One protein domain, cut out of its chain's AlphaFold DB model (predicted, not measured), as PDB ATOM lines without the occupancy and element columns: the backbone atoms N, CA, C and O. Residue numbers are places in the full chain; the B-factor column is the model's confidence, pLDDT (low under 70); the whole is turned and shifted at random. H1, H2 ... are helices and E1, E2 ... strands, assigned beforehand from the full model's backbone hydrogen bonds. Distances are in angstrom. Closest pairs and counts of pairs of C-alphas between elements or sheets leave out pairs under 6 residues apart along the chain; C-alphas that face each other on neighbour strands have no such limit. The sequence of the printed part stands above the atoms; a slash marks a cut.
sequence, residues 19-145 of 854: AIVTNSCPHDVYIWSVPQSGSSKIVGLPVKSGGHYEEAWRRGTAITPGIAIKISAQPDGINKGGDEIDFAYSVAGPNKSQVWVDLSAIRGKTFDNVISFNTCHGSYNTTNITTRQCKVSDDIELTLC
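This is residues 19 to 145 of the 854 residues of the protein "Predicted protein" of Leptosphaeria maculans (strain JN3 / isolate v23.1.3 / race Av1-4-5-6-7-8) (UniProt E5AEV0). Two sheets stand face to face as a sandwich, their strands running close to one line: a larger, strongly twisted sheet of six strands, and a flatter one of five. The short helix H1 only grazes the larger sheet, near the end of E5 and the beginning of E6. The 127 printed residues hold eleven named strands and one named helix, in the order E1 E2 E3 E4 E5 H1 E6 E7 E8 E9 E10 E11. The larger sheet, E3 E2 E5 E6 E7 E10, is antiparallel; the smaller, E4 E1 E11 E8 E9, is mixed. The class is mostly strand, and the whole is compact, with a radius of gyration of the C-alphas of 13.8 A and spans of 40 by 36 by 22 A.

In the larger sheet, E3, residues 45 to 47, is an edge strand and makes a hairpin with E2, residues 29 to 34; N 31 and O 45 are 3.0 A apart. E5, residues 66 to 72, is antiparallel to E2, with N 32 and O 70 at 2.9 A. E6, residues 84 to 91, follows, with N 69 and O 87 at 2.8 A. E6 makes a hairpin with E7, residues 98 to 107, with N 88 and O 102 at 2.9 A. E10, residues 129 to 135, is the other edge strand; N 101 and O 132 are 2.8 A apart. In the smaller sheet, edge strand E4, residues 52 to 56, is antiparallel to E1, residues 19 to 23, with N 21 and O 53 at 2.8 A. E1 is parallel to E11, residues 140 to 144, with N 22 and O 142 at 2.9 A. E8, residues 115 to 119, is antiparallel to E11, with N 118 and O 141 at 2.8 A, and makes a hairpin with edge strand E9, residues 122 to 124, with N 117 and O 124 at 2.9 A. The facing parts of the sandwich are 9.0 A centre to centre, their best planes 17 degrees apart and their strands at 9 degrees. The closest C-alphas of E6 and E11 are those of Phe 87 and Leu 142, 7.7 A apart. H1, residues 77 to 80, grazes the larger sheet with residues 77 to 78; it is too short for an O i to N i+4 pair, and its one O i to N i+3 pair is within range.

E1 begins at C-alpha 19 (22.456, -27.102, -48.686). E7, the longest strand, spans 28.5 A and ends at C-alpha 107 (17.193, -8.954, -39.420); E6 spans 22.7 A and E5 19.5 A. E11 ends at C-alpha 144 (27.156, -20.677, -37.643).

The C-alphas farthest apart, of Pro 26 and Pro 94, are 41.3 A apart. The printed part has no cut and no long link. Mean pLDDT of the printed part is 91.9; residues 37 to 41 and 93 to 95 are under 70.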
ATOM      1  N   ALA A  19      22.359 -28.263 -49.551       97.50
ATOM      2  CA  ALA A  19      22.456 -27.102 -48.686       97.50
ATOM      3  C   ALA A  19      22.653 -27.597 -47.246       97.50
ATOM      4  O   ALA A  19      21.838 -28.371 -46.743       97.50
ATOM      5  N   ILE A  20      23.731 -27.165 -46.591       98.12
ATOM      6  CA  ILE A  20      24.102 -27.586 -45.233       98.12
ATOM      7  C   ILE A  20      24.165 -26.355 -44.324       98.12
ATOM      8  O   ILE A  20      24.694 -25.313 -44.711       98.12
ATOM      9  N   VAL A  21      23.650 -26.465 -43.099       98.19
ATOM     10  CA  VAL A  21      23.787 -25.442 -42.052       98.19
ATOM     11  C   VAL A  21      24.327 -26.088 -40.780       98.19
ATOM     12  O   VAL A  21      23.618 -26.836 -40.109       98.19
ATOM     13  N   THR A  22      25.574 -25.785 -40.429       98.12
ATOM     14  CA  THR A  22      26.281 -26.364 -39.277       98.12
ATOM     15  C   THR A  22      26.215 -25.411 -38.087       98.12
ATOM     16  O   THR A  22      26.803 -24.331 -38.120       98.12
ATOM     17  N   ASN A  23      25.541 -25.797 -37.003       97.88
ATOM     18  CA  ASN A  23      25.448 -24.988 -35.792       97.88
ATOM     19  C   ASN A  23      26.635 -25.240 -34.843       97.88
ATOM     20  O   ASN A  23      26.617 -26.178 -34.051       97.88
ATOM     21  N   SER A  24      27.640 -24.362 -34.858       97.12
ATOM     22  CA  SER A  24      28.715 -24.335 -33.847       97.12
ATOM     23  C   SER A  24      28.425 -23.371 -32.683       97.12
ATOM     24  O   SER A  24      29.306 -23.124 -31.858       97.12
ATOM     25  N   CYS A  25      27.217 -22.804 -32.586       96.62
ATOM     26  CA  CYS A  25      26.846 -21.909 -31.492       96.62
ATOM     27  C   CYS A  25      26.718 -22.683 -30.169       96.62
ATOM     28  O   CYS A  25      26.336 -23.856 -30.168       96.62
ATOM     29  N   PRO A  26      26.975 -22.046 -29.010       96.31
ATOM     30  CA  PRO A  26      26.776 -22.652 -27.687       96.31
ATOM     31  C   PRO A  26      25.289 -22.745 -27.281       96.31
ATOM     32  O   PRO A  26      24.975 -22.932 -26.109       96.31
ATOM     33  N   HIS A  27      24.376 -22.553 -28.233       96.31
ATOM     34  CA  HIS A  27      22.927 -22.578 -28.079       96.31
ATOM     35  C   HIS A  27      22.286 -23.164 -29.345       96.31
ATOM     36  O   HIS A  27      22.895 -23.174 -30.419       96.31
ATOM     37  N   ASP A  28      21.060 -23.655 -29.211       97.88
ATOM     38  CA  ASP A  28      20.280 -24.186 -30.327       97.88
ATOM     39  C   ASP A  28      19.843 -23.041 -31.259       97.88
ATOM     40  O   ASP A  28      19.452 -21.970 -30.794       97.88
ATOM     41  N   VAL A  29      19.895 -23.274 -32.572       98.00
ATOM     42  CA  VAL A  29      19.344 -22.366 -33.594       98.00
ATOM     43  C   VAL A  29      18.123 -23.008 -34.243       98.00
ATOM     44  O   VAL A  29      17.968 -24.225 -34.228       98.00
ATOM     45  N   TYR A  30      17.258 -22.197 -34.834       97.81
ATOM     46  CA  TYR A  30      15.999 -22.624 -35.432       97.81
ATOM     47  C   TYR A  30      16.039 -22.365 -36.934       97.81
ATOM     48  O   TYR A  30      16.480 -21.297 -37.365       97.81
ATOM     49  N   ILE A  31      15.604 -23.351 -37.722       97.38
ATOM     50  CA  ILE A  31      15.702 -23.320 -39.185       97.38
ATOM     51  C   ILE A  31      14.343 -23.554 -39.847       97.38
ATOM     52  O   ILE A  31      13.582 -24.437 -39.454       97.38
ATOM     53  N   TRP A  32      14.068 -22.778 -40.894       95.62
ATOM     54  CA  TRP A  32      12.888 -22.888 -41.746       95.62
ATOM     55  C   TRP A  32      13.336 -22.990 -43.207       95.62
ATOM     56  O   TRP A  32      13.808 -21.997 -43.751       95.62
ATOM     57  N   SER A  33      13.175 -24.142 -43.868       94.94
ATOM     58  CA  SER A  33      13.399 -24.230 -45.322       94.94
ATOM     59  C   SER A  33      12.106 -23.933 -46.086       94.94
ATOM     60  O   SER A  33      11.174 -24.740 -46.130       94.94
ATOM     61  N   VAL A  34      12.031 -22.731 -46.658       92.56
ATOM     62  CA  VAL A  34      10.810 -22.133 -47.207       92.56
ATOM     63  C   VAL A  34      10.859 -22.125 -48.742       92.56
ATOM     64  O   VAL A  34      11.653 -21.375 -49.304       92.56
ATOM     65  N   PRO A  35      10.009 -22.900 -49.449       82.69
ATOM     66  CA  PRO A  35       9.882 -22.799 -50.906       82.69
ATOM     67  C   PRO A  35       9.057 -21.581 -51.348       82.69
ATOM     68  O   PRO A  35       9.245 -21.075 -52.445       82.69
ATOM     69  N   GLN A  36       8.123 -21.123 -50.510       70.38
ATOM     70  CA  GLN A  36       7.300 -19.935 -50.731       70.38
ATOM     71  C   GLN A  36       6.657 -19.511 -49.401       70.38
ATOM     72  O   GLN A  36       6.288 -20.361 -48.589       70.38
ATOM     73  N   SER A  37       6.482 -18.208 -49.169       54.69
ATOM     74  CA  SER A  37       5.655 -17.705 -48.064       54.69
ATOM     75  C   SER A  37       4.175 -17.959 -48.382       54.69
ATOM     76  O   SER A  37       3.587 -17.230 -49.182       54.69
ATOM     77  N   GLY A  38       3.603 -19.022 -47.810       54.59
ATOM     78  CA  GLY A  38       2.299 -19.557 -48.218       54.59
ATOM     79  C   GLY A  38       1.395 -19.982 -47.058       54.59
ATOM     80  O   GLY A  38       0.901 -19.144 -46.309       54.59
ATOM     81  N   SER A  39       1.120 -21.285 -46.964       47.41
ATOM     82  CA  SER A  39      -0.101 -21.824 -46.340       47.41
ATOM     83  C   SER A  39       0.103 -22.794 -45.169       47.41
ATOM     84  O   SER A  39      -0.876 -23.166 -44.525       47.41
ATOM     85  N   SER A  40       1.338 -23.184 -44.837       53.19
ATOM     86  CA  SER A  40       1.637 -24.001 -43.655       53.19
ATOM     87  C   SER A  40       2.560 -23.263 -42.685       53.19
ATOM     88  O   SER A  40       3.476 -22.539 -43.083       53.19
ATOM     89  N   LYS A  41       2.337 -23.453 -41.377       55.28
ATOM     90  CA  LYS A  41       3.308 -23.051 -40.352       55.28
ATOM     91  C   LYS A  41       4.504 -23.995 -40.436       55.28
ATOM     92  O   LYS A  41       4.519 -25.022 -39.764       55.28
ATOM     93  N   ILE A  42       5.491 -23.645 -41.259       71.81
ATOM     94  CA  ILE A  42       6.795 -24.310 -41.243       71.81
ATOM     95  C   ILE A  42       7.334 -24.170 -39.815       71.81
ATOM     96  O   ILE A  42       7.525 -23.060 -39.311       71.81
ATOM     97  N   VAL A  43       7.477 -25.299 -39.125       82.12
ATOM     98  CA  VAL A  43       7.952 -25.336 -37.742       82.12
ATOM     99  C   VAL A  43       9.455 -25.090 -37.768       82.12
ATOM    100  O   VAL A  43      10.168 -25.767 -38.503       82.12
ATOM    101  N   GLY A  44       9.930 -24.131 -36.970       91.94
ATOM    102  CA  GLY A  44      11.358 -23.852 -36.851       91.94
ATOM    103  C   GLY A  44      12.073 -25.054 -36.251       91.94
ATOM    104  O   GLY A  44      11.931 -25.315 -35.057       91.94
ATOM    105  N   LEU A  45      12.807 -25.793 -37.079       96.12
ATOM    106  CA  LEU A  45      13.505 -27.014 -36.697       96.12
ATOM    107  C   LEU A  45      14.692 -26.651 -35.787       96.12
ATOM    108  O   LEU A  45      15.582 -25.933 -36.247       96.12
ATOM    109  N   PRO A  46      14.735 -27.113 -34.520       97.81
ATOM    110  CA  PRO A  46      15.851 -26.828 -33.628       97.81
ATOM    111  C   PRO A  46      17.084 -27.657 -34.008       97.81
ATOM    112  O   PRO A  46      17.112 -28.877 -33.825       97.81
ATOM    113  N   VAL A  47      18.128 -26.990 -34.491       98.06
ATOM    114  CA  VAL A  47      19.465 -27.559 -34.674       98.06
ATOM    115  C   VAL A  47      20.281 -27.276 -33.421       98.06
ATOM    116  O   VAL A  47      20.626 -26.130 -33.124       98.06
ATOM    117  N   LYS A  48      20.599 -28.337 -32.680       98.06
ATOM    118  CA  LYS A  48      21.326 -28.236 -31.411       98.06
ATOM    119  C   LYS A  48      22.736 -27.677 -31.574       98.06
ATOM    120  O   LYS A  48      23.330 -27.799 -32.644       98.06
ATOM    121  N   SER A  49      23.280 -27.125 -30.493       97.56
ATOM    122  CA  SER A  49      24.714 -26.826 -30.373       97.56
ATOM    123  C   SER A  49      25.575 -28.033 -30.804       97.56
ATOM    124  O   SER A  49      25.407 -29.136 -30.283       97.56
ATOM    125  N   GLY A  50      26.462 -27.839 -31.787       96.75
ATOM    126  CA  GLY A  50      27.292 -28.886 -32.408       96.75
ATOM    127  C   GLY A  50      26.590 -29.759 -33.462       96.75
ATOM    128  O   GLY A  50      27.213 -30.669 -34.006       96.75
ATOM    129  N   GLY A  51      25.307 -29.521 -33.746       97.88
ATOM    130  CA  GLY A  51      24.534 -30.222 -34.773       97.88
ATOM    131  C   GLY A  51      24.602 -29.553 -36.148       97.88
ATOM    132  O   GLY A  51      25.172 -28.479 -36.315       97.88
ATOM    133  N   HIS A  52      23.966 -30.170 -37.142       97.88
ATOM    134  CA  HIS A  52      23.745 -29.572 -38.457       97.88
ATOM    135  C   HIS A  52      22.335 -29.884 -38.973       97.88
ATOM    136  O   HIS A  52      21.674 -30.812 -38.504       97.88
ATOM    137  N   TYR A  53      21.896 -29.093 -39.943       97.94
ATOM    138  CA  TYR A  53      20.764 -29.361 -40.822       97.94
ATOM    139  C   TYR A  53      21.287 -29.544 -42.246       97.94
ATOM    140  O   TYR A  53      22.251 -28.889 -42.639       97.94
ATOM    141  N   GLU A  54      20.642 -30.411 -43.017       97.31
ATOM    142  CA  GLU A  54      20.933 -30.600 -44.432       97.31
ATOM    143  C   GLU A  54      19.646 -30.864 -45.225       97.31
ATOM    144  O   GLU A  54      18.734 -31.539 -44.745       97.31
ATOM    145  N   GLU A  55      19.585 -30.363 -46.458       95.81
ATOM    146  CA  GLU A  55      18.612 -30.802 -47.460       95.81
ATOM    147  C   GLU A  55      19.262 -30.911 -48.846       95.81
ATOM    148  O   GLU A  55      20.149 -30.134 -49.200       95.81
ATOM    149  N   ALA A  56      18.824 -31.891 -49.640       94.88
ATOM    150  CA  ALA A  56      19.271 -32.051 -51.023       94.88
ATOM    151  C   ALA A  56      18.697 -30.945 -51.928       94.88
ATOM    152  O   ALA A  56      17.592 -30.450 -51.688       94.88
ATOM    153  N   TRP A  57      19.418 -30.595 -52.998       94.12
ATOM    154  CA  TRP A  57      19.016 -29.546 -53.945       94.12
ATOM    155  C   TRP A  57      17.631 -29.782 -54.578       94.12
ATOM    156  O   TRP A  57      17.491 -30.504 -55.569       94.12
ATOM    157  N   ARG A  58      16.605 -29.101 -54.055       91.94
ATOM    158  CA  ARG A  58      15.226 -29.106 -54.575       91.94
ATOM    159  C   ARG A  58      14.874 -27.800 -55.296       91.94
ATOM    160  O   ARG A  58      15.519 -26.772 -55.105       91.94
ATOM    161  N   ARG A  59      13.850 -27.833 -56.152       89.88
ATOM    162  CA  ARG A  59      13.281 -26.620 -56.771       89.88
ATOM    163  C   ARG A  59      12.206 -26.022 -55.859       89.88
ATOM    164  O   ARG A  59      11.555 -26.757 -55.118       89.88
ATOM    165  N   GLY A  60      12.048 -24.700 -55.914       88.75
ATOM    166  CA  GLY A  60      10.882 -24.016 -55.358       88.75
ATOM    167  C   GLY A  60       9.640 -24.187 -56.242       88.75
ATOM    168  O   GLY A  60       9.624 -25.015 -57.155       88.75
ATOM    169  N   THR A  61       8.596 -23.407 -55.975       86.00
ATOM    170  CA  THR A  61       7.343 -23.443 -56.748       86.00
ATOM    171  C   THR A  61       7.494 -22.734 -58.100       86.00
ATOM    172  O   THR A  61       8.447 -21.987 -58.323       86.00
ATOM    173  N   ALA A  62       6.520 -22.889 -59.003       81.31
ATOM    174  CA  ALA A  62       6.486 -22.126 -60.258       81.31
ATOM    175  C   ALA A  62       6.446 -20.593 -60.044       81.31
ATOM    176  O   ALA A  62       6.928 -19.840 -60.885       81.31
ATOM    177  N   ILE A  63       5.903 -20.131 -58.909       82.19
ATOM    178  CA  ILE A  63       5.807 -18.707 -58.537       82.19
ATOM    179  C   ILE A  63       7.079 -18.238 -57.809       82.19
ATOM    180  O   ILE A  63       7.465 -17.073 -57.886       82.19
ATOM    181  N   THR A  64       7.734 -19.128 -57.064       84.94
ATOM    182  CA  THR A  64       8.926 -18.840 -56.259       84.94
ATOM    183  C   THR A  64       9.939 -19.966 -56.487       84.94
ATOM    184  O   THR A  64       9.980 -20.914 -55.710       84.94
ATOM    185  N   PRO A  65      10.749 -19.912 -57.565       87.12
ATOM    186  CA  PRO A  65      11.573 -21.047 -58.008       87.12
ATOM    187  C   PRO A  65      12.788 -21.339 -57.113       87.12
ATOM    188  O   PRO A  65      13.450 -22.367 -57.285       87.12
ATOM    189  N   GLY A  66      13.094 -20.442 -56.172       92.62
ATOM    190  CA  GLY A  66      14.121 -20.626 -55.153       92.62
ATOM    191  C   GLY A  66      13.566 -21.101 -53.813       92.62
ATOM    192  O   GLY A  66      12.380 -20.980 -53.530       92.62
ATOM    193  N   ILE A  67      14.462 -21.614 -52.979       95.19
ATOM    194  CA  ILE A  67      14.239 -21.965 -51.579       95.19
ATOM    195  C   ILE A  67      14.990 -20.950 -50.715       95.19
ATOM    196  O   ILE A  67      16.116 -20.579 -51.043       95.19
ATOM    197  N   ALA A  68      14.403 -20.525 -49.599       95.81
ATOM    198  CA  ALA A  68      15.092 -19.761 -48.562       95.81
ATOM    199  C   ALA A  68      15.185 -20.595 -47.281       95.81
ATOM    200  O   ALA A  68      14.169 -20.851 -46.633       95.81
ATOM    201  N   ILE A  69      16.396 -21.006 -46.904       97.00
ATOM    202  CA  ILE A  69      16.686 -21.552 -45.577       97.00
ATOM    203  C   ILE A  69      16.877 -20.357 -44.644       97.00
ATOM    204  O   ILE A  69      17.916 -19.701 -44.666       97.00
ATOM    205  N   LYS A  70      15.853 -20.056 -43.844       96.50
ATOM    206  CA  LYS A  70      15.870 -18.978 -42.850       96.50
ATOM    207  C   LYS A  70      16.413 -19.511 -41.529       96.50
ATOM    208  O   LYS A  70      15.979 -20.575 -41.085       96.50
ATOM    209  N   ILE A  71      17.315 -18.774 -40.888       97.62
ATOM    210  CA  ILE A  71      17.967 -19.141 -39.623       97.62
ATOM    211  C   ILE A  71      17.746 -18.048 -38.576       97.62
ATOM    212  O   ILE A  71      17.974 -16.873 -38.856       97.62
ATOM    213  N   SER A  72      17.380 -18.439 -37.352       97.38
ATOM    214  CA  SER A  72      17.291 -17.555 -36.180       97.38
ATOM    215  C   SER A  72      17.869 -18.229 -34.934       97.38
ATOM    216  O   SER A  72      17.681 -19.429 -34.744       97.38
ATOM    217  N   ALA A  73      18.506 -17.477 -34.035       97.06
ATOM    218  CA  ALA A  73      18.888 -17.979 -32.711       97.06
ATOM    219  C   ALA A  73      17.690 -18.088 -31.743       97.06
ATOM    220  O   ALA A  73      17.819 -18.630 -30.647       97.06
ATOM    221  N   GLN A  74      16.518 -17.559 -32.117       96.69
ATOM    222  CA  GLN A  74      15.347 -17.487 -31.244       96.69
ATOM    223  C   GLN A  74      14.254 -18.498 -31.638       96.69
ATOM    224  O   GLN A  74      13.880 -18.567 -32.815       96.69
ATOM    225  N   PRO A  75      13.647 -19.220 -30.671       96.06
ATOM    226  CA  PRO A  75      12.495 -20.071 -30.946       96.06
ATOM    227  C   PRO A  75      11.318 -19.226 -31.445       96.06
ATOM    228  O   PRO A  75      10.799 -18.362 -30.725       96.06
ATOM    229  N   ASP A  76      10.879 -19.512 -32.674       93.06
ATOM    230  CA  ASP A  76       9.865 -18.745 -33.417       93.06
ATOM    231  C   ASP A  76      10.311 -17.309 -33.804       93.06
ATOM    232  O   ASP A  76       9.494 -16.422 -34.046       93.06
ATOM    233  N   GLY A  77      11.629 -17.071 -33.890       93.94
ATOM    234  CA  GLY A  77      12.229 -15.758 -34.160       93.94
ATOM    235  C   GLY A  77      11.761 -15.089 -35.457       93.94
ATOM    236  O   GLY A  77      11.442 -13.901 -35.439       93.94
ATOM    237  N   ILE A  78      11.619 -15.845 -36.554       92.44
ATOM    238  CA  ILE A  78      11.161 -15.327 -37.860       92.44
ATOM    239  C   ILE A  78       9.781 -14.657 -37.756       92.44
ATOM    240  O   ILE A  78       9.578 -13.564 -38.295       92.44
ATOM    241  N   ASN A  79       8.856 -15.280 -37.019       91.38
ATOM    242  CA  ASN A  79       7.491 -14.781 -36.823       91.38
ATOM    243  C   ASN A  79       7.422 -13.661 -35.772       91.38
ATOM    244  O   ASN A  79       6.582 -12.771 -35.874       91.38
ATOM    245  N   LYS A  80       8.324 -13.673 -34.782       93.81
ATOM    246  CA  LYS A  80       8.401 -12.668 -33.704       93.81
ATOM    247  C   LYS A  80       9.214 -11.418 -34.053       93.81
ATOM    248  O   LYS A  80       9.210 -10.466 -33.278       93.81
ATOM    249  N   GLY A  81       9.915 -11.403 -35.187       93.50
ATOM    250  CA  GLY A  81      10.793 -10.292 -35.566       93.50
ATOM    251  C   GLY A  81      12.154 -10.290 -34.871       93.50
ATOM    252  O   GLY A  81      12.738  -9.225 -34.687       93.50
ATOM    253  N   GLY A  82      12.643 -11.473 -34.496       94.94
ATOM    254  CA  GLY A  82      14.014 -11.674 -34.042       94.94
ATOM    255  C   GLY A  82      15.043 -11.559 -35.172       94.94
ATOM    256  O   GLY A  82      14.770 -11.051 -36.260       94.94
ATOM    257  N   ASP A  83      16.250 -12.037 -34.892       95.25
ATOM    258  CA  ASP A  83      17.327 -12.174 -35.868       95.25
ATOM    259  C   ASP A  83      17.010 -13.209 -36.956       95.25
ATOM    260  O   ASP A  83      16.348 -14.215 -36.697       95.25
ATOM    261  N   GLU A  84      17.472 -12.938 -38.176       96.25
ATOM    262  CA  GLU A  84      17.177 -13.707 -39.384       96.25
ATOM    263  C   GLU A  84      18.313 -13.569 -40.405       96.25
ATOM    264  O   GLU A  84      18.600 -12.468 -40.890       96.25
ATOM    265  N   ILE A  85      18.915 -14.701 -40.766       97.38
ATOM    266  CA  ILE A  85      19.745 -14.850 -41.966       97.38
ATOM    267  C   ILE A  85      19.016 -15.768 -42.942       97.38
ATOM    268  O   ILE A  85      18.536 -16.826 -42.539       97.38
ATOM    269  N   ASP A  86      18.994 -15.385 -44.215       97.12
ATOM    270  CA  ASP A  86      18.516 -16.217 -45.314       97.12
ATOM    271  C   ASP A  86      19.711 -16.781 -46.083       97.12
ATOM    272  O   ASP A  86      20.422 -16.043 -46.764       97.12
ATOM    273  N   PHE A  87      19.910 -18.098 -46.005       97.62
ATOM    274  CA  PHE A  87      20.672 -18.856 -46.995       97.62
ATOM    275  C   PHE A  87      19.687 -19.279 -48.087       97.62
ATOM    276  O   PHE A  87      18.926 -20.235 -47.935       97.62
ATOM    277  N   ALA A  88      19.659 -18.522 -49.180       97.25
ATOM    278  CA  ALA A  88      18.758 -18.768 -50.295       97.25
ATOM    279  C   ALA A  88      19.464 -19.514 -51.432       97.25
ATOM    280  O   ALA A  88      20.662 -19.346 -51.662       97.25
ATOM    281  N   TYR A  89      18.715 -20.320 -52.180       97.31
ATOM    282  CA  TYR A  89      19.214 -20.964 -53.388       97.31
ATOM    283  C   TYR A  89      18.131 -21.177 -54.448       97.31
ATOM    284  O   TYR A  89      16.942 -21.177 -54.149       97.31
ATOM    285  N   SER A  90      18.517 -21.383 -55.707       95.56
ATOM    286  CA  SER A  90      17.602 -21.809 -56.775       95.56
ATOM    287  C   SER A  90      18.299 -22.718 -57.789       95.56
ATOM    288  O   SER A  90      19.402 -22.425 -58.254       95.56
ATOM    289  N   VAL A  91      17.662 -23.840 -58.135       94.50
ATOM    290  CA  VAL A  91      18.187 -24.805 -59.115       94.50
ATOM    291  C   VAL A  91      17.713 -24.411 -60.515       94.50
ATOM    292  O   VAL A  91      16.513 -24.343 -60.782       94.50
ATOM    293  N   ALA A  92      18.654 -24.137 -61.419       88.50
ATOM    294  CA  ALA A  92      18.367 -23.460 -62.678       88.50
ATOM    295  C   ALA A  92      17.780 -24.391 -63.761       88.50
ATOM    296  O   ALA A  92      18.495 -25.149 -64.423       88.50
ATOM    297  N   GLY A  93      16.474 -24.245 -64.006       69.94
ATOM    298  CA  GLY A  93      15.799 -24.709 -65.223       69.94
ATOM    299  C   GLY A  93      15.691 -26.236 -65.397       69.94
ATOM    300  O   GLY A  93      15.859 -26.998 -64.440       69.94
ATOM    301  N   PRO A  94      15.375 -26.712 -66.619       64.25
ATOM    302  CA  PRO A  94      15.227 -28.141 -66.914       64.25
ATOM    303  C   PRO A  94      16.569 -28.884 -66.964       64.25
ATOM    304  O   PRO A  94      16.614 -30.087 -66.720       64.25
ATOM    305  N   ASN A  95      17.672 -28.172 -67.218       65.88
ATOM    306  CA  ASN A  95      18.998 -28.763 -67.418       65.88
ATOM    307  C   ASN A  95      19.709 -29.164 -66.113       65.88
ATOM    308  O   ASN A  95      20.839 -29.651 -66.188       65.88
ATOM    309  N   LYS A  96      19.084 -28.943 -64.940       75.12
ATOM    310  CA  LYS A  96      19.449 -29.478 -63.606       75.12
ATOM    311  C   LYS A  96      20.941 -29.413 -63.222       75.12
ATOM    312  O   LYS A  96      21.376 -30.200 -62.401       75.12
ATOM    313  N   SER A  97      21.749 -28.529 -63.804       88.88
ATOM    314  CA  SER A  97      23.223 -28.591 -63.705       88.88
ATOM    315  C   SER A  97      23.839 -27.442 -62.913       88.88
ATOM    316  O   SER A  97      25.010 -27.517 -62.545       88.88
ATOM    317  N   GLN A  98      23.062 -26.399 -62.625       94.75
ATOM    318  CA  GLN A  98      23.509 -25.186 -61.949       94.75
ATOM    319  C   GLN A  98      22.579 -24.862 -60.777       94.75
ATOM    320  O   GLN A  98      21.360 -24.995 -60.893       94.75
ATOM    321  N   VAL A  99      23.162 -24.396 -59.677       96.12
ATOM    322  CA  VAL A  99      22.460 -23.823 -58.528       96.12
ATOM    323  C   VAL A  99      22.989 -22.412 -58.293       96.12
ATOM    324  O   VAL A  99      24.196 -22.178 -58.311       96.12
ATOM    325  N   TRP A 100      22.091 -21.453 -58.112       97.06
ATOM    326  CA  TRP A 100      22.435 -20.106 -57.667       97.06
ATOM    327  C   TRP A 100      22.245 -20.054 -56.157       97.06
ATOM    328  O   TRP A 100      21.179 -20.450 -55.700       97.06
ATOM    329  N   VAL A 101      23.240 -19.597 -55.398       97.88
ATOM    330  CA  VAL A 101      23.205 -19.507 -53.928       97.88
ATOM    331  C   VAL A 101      23.481 -18.080 -53.464       97.88
ATOM    332  O   VAL A 101      24.370 -17.422 -54.000       97.88
ATOM    333  N   ASP A 102      22.736 -17.601 -52.478       97.69
ATOM    334  CA  ASP A 102      22.830 -16.261 -51.893       97.69
ATOM    335  C   ASP A 102      22.833 -16.372 -50.363       97.69
ATOM    336  O   ASP A 102      22.281 -17.323 -49.802       97.69
ATOM    337  N   LEU A 103      23.454 -15.408 -49.687       97.88
ATOM    338  CA  LEU A 103      23.392 -15.298 -48.235       97.88
ATOM    339  C   LEU A 103      23.112 -13.846 -47.867       97.88
ATOM    340  O   LEU A 103      23.911 -12.973 -48.196       97.88
ATOM    341  N   SER A 104      22.013 -13.595 -47.164       96.75
ATOM    342  CA  SER A 104      21.554 -12.241 -46.850       96.75
ATOM    343  C   SER A 104      21.146 -12.106 -45.380       96.75
ATOM    344  O   SER A 104      20.388 -12.920 -44.850       96.75
ATOM    345  N   ALA A 105      21.617 -11.048 -44.712       96.06
ATOM    346  CA  ALA A 105      21.235 -10.725 -43.339       96.06
ATOM    347  C   ALA A 105      19.957  -9.878 -43.343       96.06
ATOM    348  O   ALA A 105      20.002  -8.673 -43.599       96.06
ATOM    349  N   ILE A 106      18.812 -10.504 -43.073       95.88
ATOM    350  CA  ILE A 106      17.507  -9.843 -43.177       95.88
ATOM    351  C   ILE A 106      17.207  -9.030 -41.911       95.88
ATOM    352  O   ILE A 106      16.761  -7.884 -42.002       95.88
ATOM    353  N   ARG A 107      17.455  -9.601 -40.721       95.31
ATOM    354  CA  ARG A 107      17.193  -8.954 -39.420       95.31
ATOM    355  C   ARG A 107      18.234  -9.327 -38.363       95.31
ATOM    356  O   ARG A 107      18.796 -10.416 -38.362       95.31
ATOM    357  N   GLY A 108      18.428  -8.433 -37.393       91.69
ATOM    358  CA  GLY A 108      19.324  -8.654 -36.253       91.69
ATOM    359  C   GLY A 108      20.817  -8.611 -36.605       91.69
ATOM    360  O   GLY A 108      21.207  -8.105 -37.653       91.69
ATOM    361  N   LYS A 109      21.649  -9.082 -35.666       91.31
ATOM    362  CA  LYS A 109      23.125  -9.126 -35.764       91.31
ATOM    363  C   LYS A 109      23.752 -10.343 -35.070       91.31
ATOM    364  O   LYS A 109      24.960 -10.377 -34.867       91.31
ATOM    365  N   THR A 110      22.950 -11.328 -34.662       88.88
ATOM    366  CA  THR A 110      23.370 -12.407 -33.743       88.88
ATOM    367  C   THR A 110      24.548 -13.236 -34.265       88.88
ATOM    368  O   THR A 110      25.342 -13.739 -33.475       88.88
ATOM    369  N   PHE A 111      24.697 -13.317 -35.588       90.06
ATOM    370  CA  PHE A 111      25.753 -14.066 -36.267       90.06
ATOM    371  C   PHE A 111      26.820 -13.163 -36.938       90.06
ATOM    372  O   PHE A 111      27.720 -13.673 -37.610       90.06
ATOM    373  N   ASP A 112      26.753 -11.831 -36.777       83.56
ATOM    374  CA  ASP A 112      27.714 -10.893 -37.387       83.56
ATOM    375  C   ASP A 112      29.153 -11.226 -36.934       83.56
ATOM    376  O   ASP A 112      29.462 -11.234 -35.742       83.56
ATOM    377  N   ASN A 113      30.066 -11.406 -37.897       80.50
ATOM    378  CA  ASN A 113      31.490 -11.750 -37.716       80.50
ATOM    379  C   ASN A 113      31.799 -13.173 -37.200       80.50
ATOM    380  O   ASN A 113      32.972 -13.477 -36.977       80.50
ATOM    381  N   VAL A 114      30.802 -14.048 -37.024       90.06
ATOM    382  CA  VAL A 114      31.008 -15.415 -36.499       90.06
ATOM    383  C   VAL A 114      30.369 -16.481 -37.397       90.06
ATOM    384  O   VAL A 114      29.772 -17.438 -36.918       90.06
ATOM    385  N   ILE A 115      30.477 -16.326 -38.719       96.12
ATOM    386  CA  ILE A 115      30.049 -17.350 -39.684       96.12
ATOM    387  C   ILE A 115      31.128 -17.648 -40.723       96.12
ATOM    388  O   ILE A 115      32.000 -16.816 -40.970       96.12
ATOM    389  N   SER A 116      31.007 -18.812 -41.361       96.25
ATOM    390  CA  SER A 116      31.744 -19.206 -42.564       96.25
ATOM    391  C   SER A 116      30.755 -19.773 -43.580       96.25
ATOM    392  O   SER A 116      30.115 -20.783 -43.308       96.25
ATOM    393  N   PHE A 117      30.616 -19.134 -44.740       97.12
ATOM    394  CA  PHE A 117      29.784 -19.621 -45.843       97.12
ATOM    395  C   PHE A 117      30.676 -20.215 -46.934       97.12
ATOM    396  O   PHE A 117      31.317 -19.490 -47.697       97.12
ATOM    397  N   ASN A 118      30.764 -21.540 -46.954       97.50
ATOM    398  CA  ASN A 118      31.621 -22.332 -47.825       97.50
ATOM    399  C   ASN A 118      30.878 -22.624 -49.134       97.50
ATOM    400  O   ASN A 118      29.868 -23.327 -49.142       97.50
ATOM    401  N   THR A 119      31.381 -22.084 -50.244       97.62
ATOM    402  CA  THR A 119      30.775 -22.212 -51.577       97.62
ATOM    403  C   THR A 119      31.767 -22.773 -52.599       97.62
ATOM    404  O   THR A 119      32.976 -22.796 -52.358       97.62
ATOM    405  N   CYS A 120      31.296 -23.109 -53.804       97.06
ATOM    406  CA  CYS A 120      32.173 -23.450 -54.931       97.06
ATOM    407  C   CYS A 120      33.139 -22.310 -55.356       97.06
ATOM    408  O   CYS A 120      34.102 -22.568 -56.076       97.06
ATOM    409  N   HIS A 121      32.916 -21.064 -54.904       97.12
ATOM    410  CA  HIS A 121      33.817 -19.911 -55.101       97.12
ATOM    411  C   HIS A 121      34.769 -19.680 -53.913       97.12
ATOM    412  O   HIS A 121      35.500 -18.689 -53.891       97.12
ATOM    413  N   GLY A 122      34.772 -20.580 -52.925       96.56
ATOM    414  CA  GLY A 122      35.519 -20.458 -51.675       96.56
ATOM    415  C   GLY A 122      34.643 -20.076 -50.478       96.56
ATOM    416  O   GLY A 122      33.414 -20.058 -50.557       96.56
ATOM    417  N   SER A 123      35.306 -19.805 -49.351       96.56
ATOM    418  CA  SER A 123      34.682 -19.478 -48.064       96.56
ATOM    419  C   SER A 123      34.541 -17.964 -47.855       96.56
ATOM    420  O   SER A 123      35.456 -17.195 -48.167       96.56
ATOM    421  N   TYR A 124      33.404 -17.546 -47.296       95.94
ATOM    422  CA  TYR A 124      33.081 -16.158 -46.981       95.94
ATOM    423  C   TYR A 124      32.756 -15.966 -45.493       95.94
ATOM    424  O   TYR A 124      31.808 -16.549 -44.976       95.94
ATOM    425  N   ASN A 125      33.476 -15.063 -44.823       95.50
ATOM    426  CA  ASN A 125      33.271 -14.734 -43.404       95.50
ATOM    427  C   ASN A 125      32.373 -13.489 -43.211       95.50
ATOM    428  O   ASN A 125      32.729 -12.567 -42.479       95.50
ATOM    429  N   THR A 126      31.246 -13.403 -43.927       94.69
ATOM    430  CA  THR A 126      30.308 -12.265 -43.850       94.69
ATOM    431  C   THR A 126      28.871 -12.699 -44.119       94.69
ATOM    432  O   THR A 126      28.625 -13.548 -44.969       94.69
ATOM    433  N   THR A 127      27.926 -12.086 -43.406       95.12
ATOM    434  CA  THR A 127      26.484 -12.391 -43.409       95.12
ATOM    435  C   THR A 127      25.740 -11.888 -44.652       95.12
ATOM    436  O   THR A 127      24.540 -12.105 -44.769       95.12
ATOM    437  N   ASN A 128      26.441 -11.227 -45.582       95.88
ATOM    438  CA  ASN A 128      25.891 -10.732 -46.843       95.88
ATOM    439  C   ASN A 128      26.836 -11.072 -48.008       95.88
ATOM    440  O   ASN A 128      27.910 -10.475 -48.135       95.88
ATOM    441  N   ILE A 129      26.435 -12.020 -48.856       96.62
ATOM    442  CA  ILE A 129      27.131 -12.468 -50.063       96.62
ATOM    443  C   ILE A 129      26.158 -12.474 -51.235       96.62
ATOM    444  O   ILE A 129      25.251 -13.296 -51.315       96.62
ATOM    445  N   THR A 130      26.444 -11.582 -52.184       95.81
ATOM    446  CA  THR A 130      25.796 -11.508 -53.495       95.81
ATOM    447  C   THR A 130      25.799 -12.862 -54.200       95.81
ATOM    448  O   THR A 130      26.862 -13.493 -54.293       95.81
ATOM    449  N   THR A 131      24.653 -13.220 -54.771       97.25
ATOM    450  CA  THR A 131      24.358 -14.480 -55.459       97.25
ATOM    451  C   THR A 131      25.525 -15.039 -56.290       97.25
ATOM    452  O   THR A 131      26.100 -14.360 -57.145       97.25
ATOM    453  N   ARG A 132      25.863 -16.312 -56.059       97.50
ATOM    454  CA  ARG A 132      26.935 -17.069 -56.720       97.50
ATOM    455  C   ARG A 132      26.371 -18.253 -57.493       97.50
ATOM    456  O   ARG A 132      25.437 -18.899 -57.041       97.50
ATOM    457  N   GLN A 133      26.971 -18.556 -58.640       96.62
ATOM    458  CA  GLN A 133      26.603 -19.698 -59.476       96.62
ATOM    459  C   GLN A 133      27.531 -20.882 -59.179       96.62
ATOM    460  O   GLN A 133      28.738 -20.784 -59.407       96.62
ATOM    461  N   CYS A 134      26.968 -21.985 -58.701       96.94
ATOM    462  CA  CYS A 134      27.632 -23.271 -58.480       96.94
ATOM    463  C   CYS A 134      26.958 -24.371 -59.311       96.94
ATOM    464  O   CYS A 134      25.982 -24.121 -60.025       96.94
ATOM    465  N   LYS A 135      27.478 -25.598 -59.264       95.31
ATOM    466  CA  LYS A 135      26.832 -26.769 -59.871       95.31
ATOM    467  C   LYS A 135      25.964 -27.477 -58.838       95.31
ATOM    468  O   LYS A 135      26.252 -27.428 -57.649       95.31
ATOM    469  N   VAL A 136      24.976 -28.253 -59.285       93.75
ATOM    470  CA  VAL A 136      24.211 -29.147 -58.382       93.75
ATOM    471  C   VAL A 136      25.031 -30.332 -57.841       93.75
ATOM    472  O   VAL A 136      24.504 -31.154 -57.101       93.75
ATOM    473  N   SER A 137      26.290 -30.471 -58.266       93.69
ATOM    474  CA  SER A 137      27.264 -31.427 -57.723       93.69
ATOM    475  C   SER A 137      28.019 -30.892 -56.511       93.69
ATOM    476  O   SER A 137      28.797 -31.634 -55.919       93.69
ATOM    477  N   ASP A 138      27.863 -29.606 -56.205       95.88
ATOM    478  CA  ASP A 138      28.678 -28.910 -55.223       95.88
ATOM    479  C   ASP A 138      27.864 -28.790 -53.925       95.88
ATOM    480  O   ASP A 138      26.744 -28.270 -53.940       95.88
ATOM    481  N   ASP A 139      28.403 -29.294 -52.813       96.94
ATOM    482  CA  ASP A 139      27.854 -29.046 -51.477       96.94
ATOM    483  C   ASP A 139      28.156 -27.602 -51.055       96.94
ATOM    484  O   ASP A 139      29.239 -27.076 -51.334       96.94
ATOM    485  N   ILE A 140      27.203 -26.954 -50.383       97.75
ATOM    486  CA  ILE A 140      27.314 -25.556 -49.947       97.75
ATOM    487  C   ILE A 140      26.925 -25.480 -48.469       97.75
ATOM    488  O   ILE A 140      25.808 -25.843 -48.095       97.75
ATOM    489  N   GLU A 141      27.842 -25.005 -47.627       98.00
ATOM    490  CA  GLU A 141      27.716 -25.056 -46.166       98.00
ATOM    491  C   GLU A 141      27.730 -23.656 -45.541       98.00
ATOM    492  O   GLU A 141      28.632 -22.859 -45.794       98.00
ATOM    493  N   LEU A 142      26.776 -23.379 -44.654       97.81
ATOM    494  CA  LEU A 142      26.803 -22.245 -43.735       97.81
ATOM    495  C   LEU A 142      27.150 -22.721 -42.316       97.81
ATOM    496  O   LEU A 142      26.297 -23.251 -41.605       97.81
ATOM    497  N   THR A 143      28.384 -22.494 -41.870       97.50
ATOM    498  CA  THR A 143      28.795 -22.735 -40.481       97.50
ATOM    499  C   THR A 143      28.462 -21.515 -39.610       97.50
ATOM    500  O   THR A 143      28.989 -20.423 -39.831       97.50
ATOM    501  N   LEU A 144      27.612 -21.698 -38.597       97.19
ATOM    502  CA  LEU A 144      27.156 -20.677 -37.643       97.19
ATOM    503  C   LEU A 144      27.967 -20.720 -36.346       97.19
ATOM    504  O   LEU A 144      28.237 -21.799 -35.829       97.19
ATOM    505  N   CYS A 145      28.344 -19.559 -35.810       95.75
ATOM    506  CA  CYS A 145      29.259 -19.389 -34.671       95.75
ATOM    507  C   CYS A 145      30.580 -20.178 -34.771       95.75
ATOM    508  O   CYS A 145      31.235 -20.426 -33.757       95.75
TER     509      CYS A 145